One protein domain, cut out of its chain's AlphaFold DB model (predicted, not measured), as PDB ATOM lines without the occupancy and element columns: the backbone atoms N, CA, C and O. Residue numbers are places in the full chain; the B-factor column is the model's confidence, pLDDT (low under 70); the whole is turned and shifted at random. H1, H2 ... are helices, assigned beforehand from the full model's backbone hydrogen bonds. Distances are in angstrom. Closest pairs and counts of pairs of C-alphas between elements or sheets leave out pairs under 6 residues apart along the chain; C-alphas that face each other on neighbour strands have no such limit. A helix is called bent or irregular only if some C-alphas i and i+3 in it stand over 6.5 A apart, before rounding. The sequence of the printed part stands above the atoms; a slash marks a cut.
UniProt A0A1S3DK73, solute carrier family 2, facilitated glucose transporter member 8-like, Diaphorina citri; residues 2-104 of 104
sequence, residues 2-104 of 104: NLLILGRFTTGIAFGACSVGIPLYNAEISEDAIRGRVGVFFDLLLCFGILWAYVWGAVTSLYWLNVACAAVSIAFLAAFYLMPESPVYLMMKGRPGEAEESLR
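What this domain is: This is residues 2 to 104 of the 104 residues of the protein "solute carrier family 2, facilitated glucose transporter member 8-like" of Diaphorina citri (UniProt A0A1S3DK73). Three long helices, H1, H2 and H3, make an open, splayed zigzag, each folding back from the one before and meeting it only near the turn, and a small head of two short helices, H4 and H5, lies at the end of H1 where H1 turns into H2. There is no packed core: H1 and H3 are apart, and residues 2 to 21 of H1 and residues 70 to 82, of which 70 to 81 belong to H3, stand free. The printed part has 103 residues, with five named helices in the order H1, H2, H3, H4, H5 and no named strand; the class is all helix. It is loose, with a radius of gyration of the C-alphas of 17.0 A, and elongated, spanning 49 by 30 by 20 A.

Where its parts are: Find C-alpha 2 at (-51.024, -28.347, 19.689); from there H1, the longest helix, runs through residues 2 to 29 over 40.6 A. It is neither bent nor irregular, but only just: C-alphas 19 and 22 are 6.1 A apart. H2 takes residues 35 to 59, 36.5 A long, and ends at C-alpha 59 at (-60.759, -39.881, -2.816). H3 follows in residues 62 to 81, 28.7 A long. Then look for two short helices, H4 in residues 87 to 92, 8.7 A, and H5 in residues 96 to 101, 8.8 A, ending at C-alpha 101 at (-34.395, -6.887, -18.096).

How they stand to each other: Start at H1, which touches H2 with residues 23 to 27 alone; the closest C-alphas, of Ala 27 and Arg 35, are 6.0 A apart. The two form a helical hairpin, at a shallow tilt of 27 degrees, opposite ways. At residues 28 to 29 alone, H1 only just touches H4, with 3 pairs of C-alphas within 8 A, the closest those of Glu 28 and Val 88 at 6.6 A; they stand about perpendicular, at 87 degrees. H4 and H5 touch, the C-alphas of Pro 87 and Ala 99 coming closest at 4.2 A, and form a hairpin at a shallow tilt of 9 degrees, opposite ways. At the other end of H2, its residues 53 to 57 alone only just touch H3, at Leu 65 alone, with 3 pairs of C-alphas within 8 A; the closest are those of Gly 57 and Leu 65, 6.2 A. This too is a hairpin, at a shallow tilt of 28 degrees, opposite ways. Helix packing is mostly aligned, with 3 of 4 such pairs at a shallow tilt. H3 is apart from H1, H4 and H5. In H2, H3, H4 and H5 every O i to N i+4 pair is within hydrogen-bond range; in H1, 22 of 24 are.

The domain as a whole: Look for the two farthest C-alphas at Val 59 and Gly 94, 51.3 A apart. The printed part has no cut, and the four links between the helices are tight. The mean pLDDT of the printed part is 86.5, and Arg 104, the chain's last residue, is the one printed residue under 70.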
ATOM      1  N   ASN A   2     -51.864 -29.564  19.664       88.25
ATOM      2  CA  ASN A   2     -51.024 -28.347  19.689       88.25
ATOM      3  C   ASN A   2     -50.190 -28.121  18.408       88.25
ATOM      4  O   ASN A   2     -50.209 -27.030  17.854       88.25
ATOM      5  N   LEU A   3     -49.538 -29.165  17.878       89.62
ATOM      6  CA  LEU A   3     -48.788 -29.102  16.608       89.62
ATOM      7  C   LEU A   3     -49.664 -28.760  15.391       89.62
ATOM      8  O   LEU A   3     -49.240 -28.015  14.516       89.62
ATOM      9  N   LEU A   4     -50.900 -29.267  15.352       87.19
ATOM     10  CA  LEU A   4     -51.847 -28.978  14.273       87.19
ATOM     11  C   LEU A   4     -52.270 -27.503  14.300       87.19
ATOM     12  O   LEU A   4     -52.339 -26.863  13.255       87.19
ATOM     13  N   ILE A   5     -52.530 -26.957  15.493       92.44
ATOM     14  CA  ILE A   5     -52.908 -25.548  15.674       92.44
ATOM     15  C   ILE A   5     -51.764 -24.635  15.226       92.44
ATOM     16  O   ILE A   5     -51.999 -23.715  14.447       92.44
ATOM     17  N   LEU A   6     -50.531 -24.931  15.652       94.00
ATOM     18  CA  LEU A   6     -49.345 -24.190  15.217       94.00
ATOM     19  C   LEU A   6     -49.175 -24.243  13.694       94.00
ATOM     20  O   LEU A   6     -48.982 -23.202  13.074       94.00
ATOM     21  N   GLY A   7     -49.328 -25.421  13.083       89.94
ATOM     22  CA  GLY A   7     -49.256 -25.574  11.628       89.94
ATOM     23  C   GLY A   7     -50.337 -24.789  10.876       89.94
ATOM     24  O   GLY A   7     -50.060 -24.178   9.845       89.94
ATOM     25  N   ARG A   8     -51.571 -24.741  11.391       89.25
ATOM     26  CA  ARG A   8     -52.636 -23.920  10.787       89.25
ATOM     27  C   ARG A   8     -52.369 -22.429  10.936       89.25
ATOM     28  O   ARG A   8     -52.653 -21.680  10.007       89.25
ATOM     29  N   PHE A   9     -51.828 -22.011  12.075       94.62
ATOM     30  CA  PHE A   9     -51.467 -20.621  12.315       94.62
ATOM     31  C   PHE A   9     -50.379 -20.151  11.344       94.62
ATOM     32  O   PHE A   9     -50.554 -19.134  10.675       94.62
ATOM     33  N   THR A  10     -49.302 -20.927  11.184       93.75
ATOM     34  CA  THR A  10     -48.223 -20.593  10.241       93.75
ATOM     35  C   THR A  10     -48.697 -20.613   8.791       93.75
ATOM     36  O   THR A  10     -48.391 -19.691   8.039       93.75
ATOM     37  N   THR A  11     -49.506 -21.606   8.408       89.94
ATOM     38  CA  THR A  11     -50.086 -21.678   7.056       89.94
ATOM     39  C   THR A  11     -51.015 -20.493   6.782       89.94
ATOM     40  O   THR A  11     -51.014 -19.960   5.678       89.94
ATOM     41  N   GLY A  12     -51.775 -20.038   7.784       91.12
ATOM     42  CA  GLY A  12     -52.634 -18.858   7.668       91.12
ATOM     43  C   GLY A  12     -51.846 -17.570   7.430       91.12
ATOM     44  O   GLY A  12     -52.205 -16.794   6.547       91.12
ATOM     45  N   ILE A  13     -50.745 -17.368   8.162       94.75
ATOM     46  CA  ILE A  13     -49.845 -16.222   7.946       94.75
ATOM     47  C   ILE A  13     -49.241 -16.273   6.541       94.75
ATOM     48  O   ILE A  13     -49.263 -15.271   5.828       94.75
ATOM     49  N   ALA A  14     -48.738 -17.440   6.127       90.69
ATOM     50  CA  ALA A  14     -48.157 -17.618   4.800       90.69
ATOM     51  C   ALA A  14     -49.179 -17.317   3.692       90.69
ATOM     52  O   ALA A  14     -48.891 -16.546   2.780       90.69
ATOM     53  N   PHE A  15     -50.398 -17.849   3.810       90.31
ATOM     54  CA  PHE A  15     -51.468 -17.593   2.849       90.31
ATOM     55  C   PHE A  15     -51.840 -16.106   2.771       90.31
ATOM     56  O   PHE A  15     -52.000 -15.584   1.671       90.31
ATOM     57  N   GLY A  16     -51.921 -15.410   3.912       91.12
ATOM     58  CA  GLY A  16     -52.202 -13.972   3.950       91.12
ATOM     59  C   GLY A  16     -51.107 -13.114   3.308       91.12
ATOM     60  O   GLY A  16     -51.406 -12.121   2.653       91.12
ATOM     61  N   ALA A  17     -49.839 -13.506   3.442       91.81
ATOM     62  CA  ALA A  17     -48.748 -12.837   2.734       91.81
ATOM     63  C   ALA A  17     -48.839 -13.071   1.216       91.81
ATOM     64  O   ALA A  17     -48.718 -12.129   0.431       91.81
ATOM     65  N   CYS A  18     -49.110 -14.310   0.794       89.31
ATOM     66  CA  CYS A  18     -49.258 -14.665  -0.618       89.31
ATOM     67  C   CYS A  18     -50.462 -13.984  -1.284       89.31
ATOM     68  O   CYS A  18     -50.347 -13.544  -2.426       89.31
ATOM     69  N   SER A  19     -51.598 -13.857  -0.589       87.44
ATOM     70  CA  SER A  19     -52.815 -13.255  -1.150       87.44
ATOM     71  C   SER A  19     -52.669 -11.769  -1.472       87.44
ATOM     72  O   SER A  19     -53.417 -11.260  -2.298       87.44
ATOM     73  N   VAL A  20     -51.709 -11.079  -0.851       89.75
ATOM     74  CA  VAL A  20     -51.371  -9.682  -1.160       89.75
ATOM     75  C   VAL A  20     -50.186  -9.605  -2.122       89.75
ATOM     76  O   VAL A  20     -50.229  -8.852  -3.093       89.75
ATOM     77  N   GLY A  21     -49.137 -10.397  -1.882       88.38
ATOM     78  CA  GLY A  21     -47.894 -10.328  -2.654       88.38
ATOM     79  C   GLY A  21     -48.043 -10.777  -4.108       88.38
ATOM     80  O   GLY A  21     -47.529 -10.112  -5.002       88.38
ATOM     81  N   ILE A  22     -48.776 -11.866  -4.363       87.62
ATOM     82  CA  ILE A  22     -48.936 -12.414  -5.719       87.62
ATOM     83  C   ILE A  22     -49.686 -11.449  -6.653       87.62
ATOM     84  O   ILE A  22     -49.157 -11.160  -7.728       87.62
ATOM     85  N   PRO A  23     -50.878 -10.918  -6.303       86.12
ATOM     86  CA  PRO A  23     -51.565  -9.985  -7.192       86.12
ATOM     87  C   PRO A  23     -50.806  -8.666  -7.358       86.12
ATOM     88  O   PRO A  23     -50.882  -8.081  -8.434       86.12
ATOM     89  N   LEU A  24     -50.047  -8.220  -6.347       88.69
ATOM     90  CA  LEU A  24     -49.197  -7.034  -6.458       88.69
ATOM     91  C   LEU A  24     -48.073  -7.243  -7.479       88.69
ATOM     92  O   LEU A  24     -47.980  -6.487  -8.440       88.69
ATOM     93  N   TYR A  25     -47.288  -8.311  -7.325       88.00
ATOM     94  CA  TYR A  25     -46.225  -8.679  -8.265       88.00
ATOM     95  C   TYR A  25     -46.766  -8.823  -9.693       88.00
ATOM     96  O   TYR A  25     -46.215  -8.286 -10.654       88.00
ATOM     97  N   ASN A  26     -47.911  -9.490  -9.828       85.88
ATOM     98  CA  ASN A  26     -48.564  -9.674 -11.112       85.88
ATOM     99  C   ASN A  26     -49.042  -8.345 -11.724       85.88
ATOM    100  O   ASN A  26     -48.941  -8.149 -12.932       85.88
ATOM    101  N   ALA A  27     -49.538  -7.414 -10.905       84.44
ATOM    102  CA  ALA A  27     -49.945  -6.088 -11.361       84.44
ATOM    103  C   ALA A  27     -48.757  -5.228 -11.819       84.44
ATOM    104  O   ALA A  27     -48.929  -4.434 -12.746       84.44
ATOM    105  N   GLU A  28     -47.586  -5.397 -11.198       84.56
ATOM    106  CA  GLU A  28     -46.354  -4.661 -11.510       84.56
ATOM    107  C   GLU A  28     -45.654  -5.157 -12.784       84.56
ATOM    108  O   GLU A  28     -44.993  -4.364 -13.451       84.56
ATOM    109  N   ILE A  29     -45.816  -6.435 -13.144       81.88
ATOM    110  CA  ILE A  29     -45.207  -7.033 -14.350       81.88
ATOM    111  C   ILE A  29     -46.174  -7.070 -15.539       81.88
ATOM    112  O   ILE A  29     -45.749  -7.063 -16.691       81.88
ATOM    113  N   SER A  30     -47.485  -7.101 -15.290       82.00
ATOM    114  CA  SER A  30     -48.477  -7.141 -16.367       82.00
ATOM    115  C   SER A  30     -48.609  -5.799 -17.084       82.00
ATOM    116  O   SER A  30     -48.775  -4.753 -16.453       82.00
ATOM    117  N   GLU A  31     -48.676  -5.857 -18.415       79.56
ATOM    118  CA  GLU A  31     -49.057  -4.724 -19.257       79.56
ATOM    119  C   GLU A  31     -50.489  -4.251 -18.927       79.56
ATOM    120  O   GLU A  31     -51.393  -5.061 -18.681       79.56
ATOM    121  N   ASP A  32     -50.711  -2.932 -18.940       77.56
ATOM    122  CA  ASP A  32     -51.972  -2.300 -18.518       77.56
ATOM    123  C   ASP A  32     -53.206  -2.881 -19.233       77.56
ATOM    124  O   ASP A  32     -54.267  -3.038 -18.625       77.56
ATOM    125  N   ALA A  33     -53.061  -3.271 -20.505       81.06
ATOM    126  CA  ALA A  33     -54.140  -3.831 -21.317       81.06
ATOM    127  C   ALA A  33     -54.597  -5.232 -20.868       81.06
ATOM    128  O   ALA A  33     -55.759  -5.597 -21.064       81.06
ATOM    129  N   ILE A  34     -53.706  -6.033 -20.270       84.44
ATOM    130  CA  ILE A  34     -54.003  -7.412 -19.850       84.44
ATOM    131  C   ILE A  34     -54.072  -7.582 -18.335       84.44
ATOM    132  O   ILE A  34     -54.523  -8.637 -17.891       84.44
ATOM    133  N   ARG A  35     -53.710  -6.564 -17.540       83.25
ATOM    134  CA  ARG A  35     -53.683  -6.629 -16.066       83.25
ATOM    135  C   ARG A  35     -54.965  -7.224 -15.469       83.25
ATOM    136  O   ARG A  35     -54.900  -8.096 -14.606       83.25
ATOM    137  N   GLY A  36     -56.135  -6.835 -15.985       84.12
ATOM    138  CA  GLY A  36     -57.421  -7.400 -15.554       84.12
ATOM    139  C   GLY A  36     -57.572  -8.898 -15.858       84.12
ATOM    140  O   GLY A  36     -58.068  -9.653 -15.025       84.12
ATOM    141  N   ARG A  37     -57.091  -9.360 -17.019       86.62
ATOM    142  CA  ARG A  37     -57.121 -10.783 -17.398       86.62
ATOM    143  C   ARG A  37     -56.203 -11.620 -16.517       86.62
ATOM    144  O   ARG A  37     -56.593 -12.721 -16.141       86.62
ATOM    145  N   VAL A  38     -55.016 -11.115 -16.178       85.62
ATOM    146  CA  VAL A  38     -54.077 -11.867 -15.333       85.62
ATOM    147  C   VAL A  38     -54.571 -11.950 -13.885       85.62
ATOM    148  O   VAL A  38     -54.406 -12.987 -13.248       85.62
ATOM    149  N   GLY A  39     -55.260 -10.914 -13.392       86.19
ATOM    150  CA  GLY A  39     -55.955 -10.961 -12.100       86.19
ATOM    151  C   GLY A  39     -57.052 -12.033 -12.055       86.19
ATOM    152  O   GLY A  39     -57.051 -12.882 -11.170       86.19
ATOM    153  N   VAL A  40     -57.932 -12.071 -13.061       89.62
ATOM    154  CA  VAL A  40     -58.980 -13.107 -13.152       89.62
ATOM    155  C   VAL A  40     -58.380 -14.510 -13.289       89.62
ATOM    156  O   VAL A  40     -58.907 -15.469 -12.729       89.62
ATOM    157  N   PHE A  41     -57.267 -14.649 -14.010       89.19
ATOM    158  CA  PHE A  41     -56.574 -15.929 -14.141       89.19
ATOM    159  C   PHE A  41     -56.017 -16.430 -12.799       89.19
ATOM    160  O   PHE A  41     -56.107 -17.623 -12.510       89.19
ATOM    161  N   PHE A  42     -55.505 -15.529 -11.955       89.06
ATOM    162  CA  PHE A  42     -55.084 -15.858 -10.592       89.06
ATOM    163  C   PHE A  42     -56.254 -16.357  -9.732       89.06
ATOM    164  O   PHE A  42     -56.145 -17.409  -9.098       89.06
ATOM    165  N   ASP A  43     -57.398 -15.673  -9.769       90.81
ATOM    166  CA  ASP A  43     -58.593 -16.120  -9.039       90.81
ATOM    167  C   ASP A  43     -59.118 -17.470  -9.557       90.81
ATOM    168  O   ASP A  43     -59.562 -18.321  -8.780       90.81
ATOM    169  N   LEU A  44     -59.020 -17.716 -10.866       93.38
ATOM    170  CA  LEU A  44     -59.379 -18.999 -11.468       93.38
ATOM    171  C   LEU A  44     -58.462 -20.131 -10.978       93.38
ATOM    172  O   LEU A  44     -58.955 -21.207 -10.630       93.38
ATOM    173  N   LEU A  45     -57.152 -19.888 -10.884       90.56
ATOM    174  CA  LEU A  45     -56.186 -20.825 -10.296       90.56
ATOM    175  C   LEU A  45     -56.498 -21.118  -8.822       90.56
ATOM    176  O   LEU A  45     -56.421 -22.275  -8.400       90.56
ATOM    177  N   LEU A  46     -56.902 -20.106  -8.049       91.19
ATOM    178  CA  LEU A  46     -57.325 -20.289  -6.659       91.19
ATOM    179  C   LEU A  46     -58.560 -21.201  -6.573       91.19
ATOM    180  O   LEU A  46     -58.572 -22.161  -5.800       91.19
ATOM    181  N   CYS A  47     -59.569 -20.950  -7.412       94.75
ATOM    182  CA  CYS A  47     -60.764 -21.790  -7.499       94.75
ATOM    183  C   CYS A  47     -60.412 -23.234  -7.886       94.75
ATOM    184  O   CYS A  47     -60.942 -24.181  -7.301       94.75
ATOM    185  N   PHE A  48     -59.485 -23.410  -8.829       94.12
ATOM    186  CA  PHE A  48     -59.001 -24.725  -9.239       94.12
ATOM    187  C   PHE A  48     -58.297 -25.466  -8.094       94.12
ATOM    188  O   PHE A  48     -58.551 -26.650  -7.886       94.12
ATOM    189  N   GLY A  49     -57.467 -24.780  -7.305       91.25
ATOM    190  CA  GLY A  49     -56.817 -25.364  -6.127       91.25
ATOM    191  C   GLY A  49     -57.815 -25.826  -5.059       91.25
ATOM    192  O   GLY A  49     -57.660 -26.907  -4.487       91.25
ATOM    193  N   ILE A  50     -58.879 -25.051  -4.828       92.44
ATOM    194  CA  ILE A  50     -59.966 -25.428  -3.909       92.44
ATOM    195  C   ILE A  50     -60.705 -26.667  -4.434       92.44
ATOM    196  O   ILE A  50     -60.933 -27.618  -3.681       92.44
ATOM    197  N   LEU A  51     -61.040 -26.687  -5.726       93.44
ATOM    198  CA  LEU A  51     -61.672 -27.838  -6.369       93.44
ATOM    199  C   LEU A  51     -60.795 -29.091  -6.248       93.44
ATOM    200  O   LEU A  51     -61.283 -30.148  -5.846       93.44
ATOM    201  N   TRP A  52     -59.498 -28.964  -6.535       90.38
ATOM    202  CA  TRP A  52     -58.518 -30.035  -6.377       90.38
ATOM    203  C   TRP A  52     -58.507 -30.584  -4.948       90.38
ATOM    204  O   TRP A  52     -58.577 -31.798  -4.755       90.38
ATOM    205  N   ALA A  53     -58.483 -29.707  -3.939       89.75
ATOM    206  CA  ALA A  53     -58.491 -30.114  -2.538       89.75
ATOM    207  C   ALA A  53     -59.762 -30.893  -2.157       89.75
ATOM    208  O   ALA A  53     -59.670 -31.878  -1.424       89.75
ATOM    209  N   TYR A  54     -60.930 -30.501  -2.677       90.44
ATOM    210  CA  TYR A  54     -62.179 -31.233  -2.445       90.44
ATOM    211  C   TYR A  54     -62.194 -32.605  -3.117       90.44
ATOM    212  O   TYR A  54     -62.539 -33.593  -2.469       90.44
ATOM    213  N   VAL A  55     -61.797 -32.685  -4.388       90.44
ATOM    214  CA  VAL A  55     -61.761 -33.956  -5.131       90.44
ATOM    215  C   VAL A  55     -60.771 -34.918  -4.479       90.44
ATOM    216  O   VAL A  55     -61.112 -36.058  -4.168       90.44
ATOM    217  N   TRP A  56     -59.554 -34.452  -4.208       86.88
ATOM    218  CA  TRP A  56     -58.504 -35.291  -3.639       86.88
ATOM    219  C   TRP A  56     -58.785 -35.662  -2.181       86.88
ATOM    220  O   TRP A  56     -58.514 -36.790  -1.770       86.88
ATOM    221  N   GLY A  57     -59.388 -34.752  -1.412       86.94
ATOM    222  CA  GLY A  57     -59.845 -35.013  -0.048       86.94
ATOM    223  C   GLY A  57     -61.007 -36.007   0.040       86.94
ATOM    224  O   GLY A  57     -61.147 -36.670   1.062       86.94
ATOM    225  N   ALA A  58     -61.816 -36.146  -1.016       86.75
ATOM    226  CA  ALA A  58     -62.880 -37.149  -1.086       86.75
ATOM    227  C   ALA A  58     -62.363 -38.547  -1.470       86.75
ATOM    228  O   ALA A  58     -62.930 -39.552  -1.046       86.75
ATOM    229  N   VAL A  59     -61.296 -38.618  -2.274       86.00
ATOM    230  CA  VAL A  59     -60.759 -39.881  -2.816       86.00
ATOM    231  C   VAL A  59     -59.632 -40.463  -1.953       86.00
ATOM    232  O   VAL A  59     -59.422 -41.675  -1.946       86.00
ATOM    233  N   THR A  60     -58.894 -39.626  -1.217       85.31
ATOM    234  CA  THR A  60     -57.688 -40.031  -0.473       85.31
ATOM    235  C   THR A  60     -57.756 -39.670   1.011       85.31
ATOM    236  O   THR A  60     -58.623 -38.924   1.458       85.31
ATOM    237  N   SER A  61     -56.826 -40.202   1.812       88.44
ATOM    238  CA  SER A  61     -56.707 -39.807   3.217       88.44
ATOM    239  C   SER A  61     -56.098 -38.408   3.357       88.44
ATOM    240  O   SER A  61     -55.268 -37.982   2.550       88.44
ATOM    241  N   LEU A  62     -56.441 -37.708   4.445       82.81
ATOM    242  CA  LEU A  62     -55.912 -36.372   4.745       82.81
ATOM    243  C   LEU A  62     -54.377 -36.317   4.746       82.81
ATOM    244  O   LEU A  62     -53.802 -35.278   4.438       82.81
ATOM    245  N   TYR A  63     -53.697 -37.416   5.073       85.88
ATOM    246  CA  TYR A  63     -52.237 -37.481   5.017       85.88
ATOM    247  C   TYR A  63     -51.716 -37.300   3.584       85.88
ATOM    248  O   TYR A  63     -50.884 -36.427   3.344       85.88
ATOM    249  N   TRP A  64     -52.253 -38.056   2.623       87.06
ATOM    250  CA  TRP A  64     -51.852 -37.967   1.217       87.06
ATOM    251  C   TRP A  64     -52.235 -36.633   0.580       87.06
ATOM    252  O   TRP A  64     -51.471 -36.112  -0.229       87.06
ATOM    253  N   LEU A  65     -53.356 -36.038   0.997       88.06
ATOM    254  CA  LEU A  65     -53.715 -34.675   0.610       88.06
ATOM    255  C   LEU A  65     -52.654 -33.661   1.065       88.06
ATOM    256  O   LEU A  65     -52.202 -32.849   0.264       88.06
ATOM    257  N   ASN A  66     -52.215 -33.728   2.326       87.69
ATOM    258  CA  ASN A  66     -51.177 -32.827   2.837       87.69
ATOM    259  C   ASN A  66     -49.838 -33.021   2.105       87.69
ATOM    260  O   ASN A  66     -49.173 -32.035   1.794       87.69
ATOM    261  N   VAL A  67     -49.459 -34.267   1.790       89.69
ATOM    262  CA  VAL A  67     -48.247 -34.565   1.004       89.69
ATOM    263  C   VAL A  67     -48.350 -33.992  -0.413       89.69
ATOM    264  O   VAL A  67     -47.402 -33.368  -0.884       89.69
ATOM    265  N   ALA A  68     -49.501 -34.144  -1.075       88.88
ATOM    266  CA  ALA A  68     -49.730 -33.587  -2.407       88.88
ATOM    267  C   ALA A  68     -49.660 -32.049  -2.404       88.88
ATOM    268  O   ALA A  68     -48.975 -31.465  -3.242       88.88
ATOM    269  N   CYS A  69     -50.296 -31.391  -1.430       88.31
ATOM    270  CA  CYS A  69     -50.210 -29.937  -1.269       88.31
ATOM    271  C   CYS A  69     -48.764 -29.478  -1.031       88.31
ATOM    272  O   CYS A  69     -48.314 -28.532  -1.674       88.31
ATOM    273  N   ALA A  70     -48.015 -30.171  -0.168       89.81
ATOM    274  CA  ALA A  70     -46.613 -29.855   0.089       89.81
ATOM    275  C   ALA A  70     -45.748 -29.994  -1.175       89.81
ATOM    276  O   ALA A  70     -44.911 -29.133  -1.437       89.81
ATOM    277  N   ALA A  71     -45.977 -31.029  -1.989       91.94
ATOM    278  CA  ALA A  71     -45.264 -31.221  -3.249       91.94
ATOM    279  C   ALA A  71     -45.504 -30.059  -4.230       91.94
ATOM    280  O   ALA A  71     -44.548 -29.537  -4.804       91.94
ATOM    281  N   VAL A  72     -46.757 -29.607  -4.370       90.00
ATOM    282  CA  VAL A  72     -47.102 -28.449  -5.213       90.00
ATOM    283  C   VAL A  72     -46.446 -27.170  -4.687       90.00
ATOM    284  O   VAL A  72     -45.887 -26.407  -5.470       90.00
ATOM    285  N   SER A  73     -46.440 -26.948  -3.368       89.81
ATOM    286  CA  SER A  73     -45.776 -25.783  -2.764       89.81
ATOM    287  C   SER A  73     -44.260 -25.781  -2.985       89.81
ATOM    288  O   SER A  73     -43.690 -24.728  -3.262       89.81
ATOM    289  N   ILE A  74     -43.601 -26.941  -2.902       92.00
ATOM    290  CA  ILE A  74     -42.160 -27.068  -3.178       92.00
ATOM    291  C   ILE A  74     -41.870 -26.802  -4.659       92.00
ATOM    292  O   ILE A  74     -40.923 -26.087  -4.977       92.00
ATOM    293  N   ALA A  75     -42.698 -27.334  -5.562       92.00
ATOM    294  CA  ALA A  75     -42.570 -27.067  -6.991       92.00
ATOM    295  C   ALA A  75     -42.746 -25.573  -7.307       92.00
ATOM    296  O   ALA A  75     -41.971 -25.016  -8.083       92.00
ATOM    297  N   PHE A  76     -43.710 -24.909  -6.660       88.94
ATOM    298  CA  PHE A  76     -43.897 -23.464  -6.779       88.94
ATOM    299  C   PHE A  76     -42.676 -22.688  -6.278       88.94
ATOM    300  O   PHE A  76     -42.215 -21.792  -6.971       88.94
ATOM    301  N   LEU A  77     -42.108 -23.055  -5.124       89.50
ATOM    302  CA  LEU A  77     -40.902 -22.411  -4.597       89.50
ATOM    303  C   LEU A  77     -39.718 -22.540  -5.565       89.50
ATOM    304  O   LEU A  77     -39.000 -21.569  -5.793       89.50
ATOM    305  N   ALA A  78     -39.536 -23.725  -6.152       91.69
ATOM    306  CA  ALA A  78     -38.493 -23.957  -7.144       91.69
ATOM    307  C   ALA A  78     -38.710 -23.104  -8.401       91.69
ATOM    308  O   ALA A  78     -37.773 -22.470  -8.865       91.69
ATOM    309  N   ALA A  79     -39.939 -23.045  -8.922       89.00
ATOM    310  CA  ALA A  79     -40.261 -22.232 -10.093       89.00
ATOM    311  C   ALA A  79     -40.109 -20.727  -9.818       89.00
ATOM    312  O   ALA A  79     -39.553 -20.006 -10.640       89.00
ATOM    313  N   PHE A  80     -40.559 -20.262  -8.650       86.31
ATOM    314  CA  PHE A  80     -40.502 -18.854  -8.267       86.31
ATOM    315  C   PHE A  80     -39.062 -18.361  -8.086       86.31
ATOM    316  O   PHE A  80     -38.774 -17.212  -8.389       86.31
ATOM    317  N   TYR A  81     -38.135 -19.235  -7.677       86.31
ATOM    318  CA  TYR A  81     -36.711 -18.894  -7.592       86.31
ATOM    319  C   TYR A  81     -36.085 -18.533  -8.952       86.31
ATOM    320  O   TYR A  81     -35.111 -17.788  -8.996       86.31
ATOM    321  N   LEU A  82     -36.629 -19.049 -10.060       85.12
ATOM    322  CA  LEU A  82     -36.171 -18.707 -11.412       85.12
ATOM    323  C   LEU A  82     -36.840 -17.438 -11.964       85.12
ATOM    324  O   LEU A  82     -36.462 -16.979 -13.041       85.12
ATOM    325  N   MET A  83     -37.852 -16.901 -11.282       83.38
ATOM    326  CA  MET A  83     -38.648 -15.783 -11.776       83.38
ATOM    327  C   MET A  83     -37.948 -14.447 -11.464       83.38
ATOM    328  O   MET A  83     -37.398 -14.299 -10.371       83.38
ATOM    329  N   PRO A  84     -37.937 -13.473 -12.395       81.12
ATOM    330  CA  PRO A  84     -37.287 -12.187 -12.164       81.12
ATOM    331  C   PRO A  84     -37.991 -11.373 -11.072       81.12
ATOM    332  O   PRO A  84     -39.197 -11.489 -10.851       81.12
ATOM    333  N   GLU A  85     -37.236 -10.509 -10.400       83.44
ATOM    334  CA  GLU A  85     -37.783  -9.587  -9.401       83.44
ATOM    335  C   GLU A  85     -38.666  -8.513 -10.051       83.44
ATOM    336  O   GLU A  85     -38.472  -8.149 -11.217       83.44
ATOM    337  N   SER A  86     -39.618  -7.974  -9.281       83.56
ATOM    338  CA  SER A  86     -40.523  -6.932  -9.779       83.56
ATOM    339  C   SER A  86     -39.742  -5.700 -10.271       83.56
ATOM    340  O   SER A  86     -38.876  -5.185  -9.550       83.56
ATOM    341  N   PRO A  87     -40.068  -5.159 -11.459       76.81
ATOM    342  CA  PRO A  87     -39.395  -3.987 -12.011       76.81
ATOM    343  C   PRO A  87     -39.571  -2.746 -11.126       76.81
ATOM    344  O   PRO A  87     -38.642  -1.950 -10.988       76.81
ATOM    345  N   VAL A  88     -40.719  -2.598 -10.453       81.56
ATOM    346  CA  VAL A  88     -40.965  -1.490  -9.512       81.56
ATOM    347  C   VAL A  88     -40.038  -1.600  -8.302       81.56
ATOM    348  O   VAL A  88     -39.427  -0.610  -7.893       81.56
ATOM    349  N   TYR A  89     -39.857  -2.811  -7.772       83.62
ATOM    350  CA  TYR A  89     -38.919  -3.066  -6.681       83.62
ATOM    351  C   TYR A  89     -37.468  -2.749  -7.083       83.62
ATOM    352  O   TYR A  89     -36.748  -2.067  -6.346       83.62
ATOM    353  N   LEU A  90     -37.046  -3.189  -8.271       79.75
ATOM    354  CA  LEU A  90     -35.702  -2.933  -8.799       79.75
ATOM    355  C   LEU A  90     -35.451  -1.435  -9.043       79.75
ATOM    356  O   LEU A  90     -34.371  -0.930  -8.716       79.75
ATOM    357  N   MET A  91     -36.466  -0.700  -9.507       81.12
ATOM    358  CA  MET A  91     -36.415   0.759  -9.644       81.12
ATOM    359  C   MET A  91     -36.278   1.467  -8.290       81.12
ATOM    360  O   MET A  91     -35.427   2.345  -8.149       81.12
ATOM    361  N   MET A  92     -37.034   1.056  -7.264       82.31
ATOM    362  CA  MET A  92     -36.906   1.615  -5.906       82.31
ATOM    363  C   MET A  92     -35.532   1.339  -5.275       82.31
ATOM    364  O   MET A  92     -35.038   2.140  -4.483       82.31
ATOM    365  N   LYS A  93     -34.891   0.224  -5.640       84.31
ATOM    366  CA  LYS A  93     -33.526  -0.143  -5.226       84.31
ATOM    367  C   LYS A  93     -32.420   0.577  -6.008       84.31
ATOM    368  O   LYS A  93     -31.250   0.374  -5.689       84.31
ATOM    369  N   GLY A  94     -32.760   1.395  -7.008       81.25
ATOM    370  CA  GLY A  94     -31.789   2.114  -7.835       81.25
ATOM    371  C   GLY A  94     -31.057   1.232  -8.852       81.25
ATOM    372  O   GLY A  94     -29.933   1.556  -9.228       81.25
ATOM    373  N   ARG A  95     -31.668   0.119  -9.295       83.94
ATOM    374  CA  ARG A  95     -31.112  -0.831 -10.281       83.94
ATOM    375  C   ARG A  95     -31.917  -0.798 -11.594       83.94
ATOM    376  O   ARG A  95     -32.598  -1.769 -11.915       83.94
ATOM    377  N   PRO A  96     -31.861   0.299 -12.373       78.06
ATOM    378  CA  PRO A  96     -32.707   0.467 -13.559       78.06
ATOM    379  C   PRO A  96     -32.399  -0.532 -14.684       78.06
ATOM    380  O   PRO A  96     -33.313  -0.929 -15.394       78.06
ATOM    381  N   GLY A  97     -31.144  -0.980 -14.827       77.25
ATOM    382  CA  GLY A  97     -30.767  -1.944 -15.871       77.25
ATOM    383  C   GLY A  97     -31.420  -3.318 -15.695       77.25
ATOM    384  O   GLY A  97     -31.849  -3.925 -16.665       77.25
ATOM    385  N   GLU A  98     -31.565  -3.776 -14.452       75.94
ATOM    386  CA  GLU A  98     -32.243  -5.043 -14.149       75.94
ATOM    387  C   GLU A  98     -33.765  -4.903 -14.213       75.94
ATOM    388  O   GLU A  98     -34.453  -5.850 -14.570       75.94
ATOM    389  N   ALA A  99     -34.302  -3.713 -13.917       74.75
ATOM    390  CA  ALA A  99     -35.729  -3.444 -14.082       74.75
ATOM    391  C   ALA A  99     -36.163  -3.529 -15.556       74.75
ATOM    392  O   ALA A  99     -37.252  -4.021 -15.841       74.75
ATOM    393  N   GLU A 100     -35.315  -3.072 -16.486       76.00
ATOM    394  CA  GLU A 100     -35.557  -3.210 -17.927       76.00
ATOM    395  C   GLU A 100     -35.458  -4.675 -18.381       76.00
ATOM    396  O   GLU A 100     -36.262  -5.111 -19.201       76.00
ATOM    397  N   GLU A 101     -34.526  -5.451 -17.820       78.12
ATOM    398  CA  GLU A 101     -34.395  -6.887 -18.096       78.12
ATOM    399  C   GLU A 101     -35.604  -7.690 -17.588       78.12
ATOM    400  O   GLU A 101     -36.079  -8.570 -18.296       78.12
ATOM    401  N   SER A 102     -36.174  -7.337 -16.428       74.06
ATOM    402  CA  SER A 102     -37.406  -7.953 -15.901       74.06
ATOM    403  C   SER A 102     -38.668  -7.667 -16.730       74.06
ATOM    404  O   SER A 102     -39.668  -8.365 -16.563       74.06
ATOM    405  N   LEU A 103     -38.661  -6.626 -17.569       70.31
ATOM    406  CA  LEU A 103     -39.788  -6.232 -18.431       70.31
ATOM    407  C   LEU A 103     -39.673  -6.768 -19.868       70.31
ATOM    408  O   LEU A 103     -40.609  -6.590 -20.651       70.31
ATOM    409  N   ARG A 104     -38.526  -7.352 -20.226       64.06
ATOM    410  CA  ARG A 104     -38.193  -7.805 -21.581       64.06
ATOM    411  C   ARG A 104     -38.596  -9.253 -21.830       64.06
ATOM    412  O   ARG A 104     -39.005  -9.524 -22.980       64.06
TER     413      ARG A 104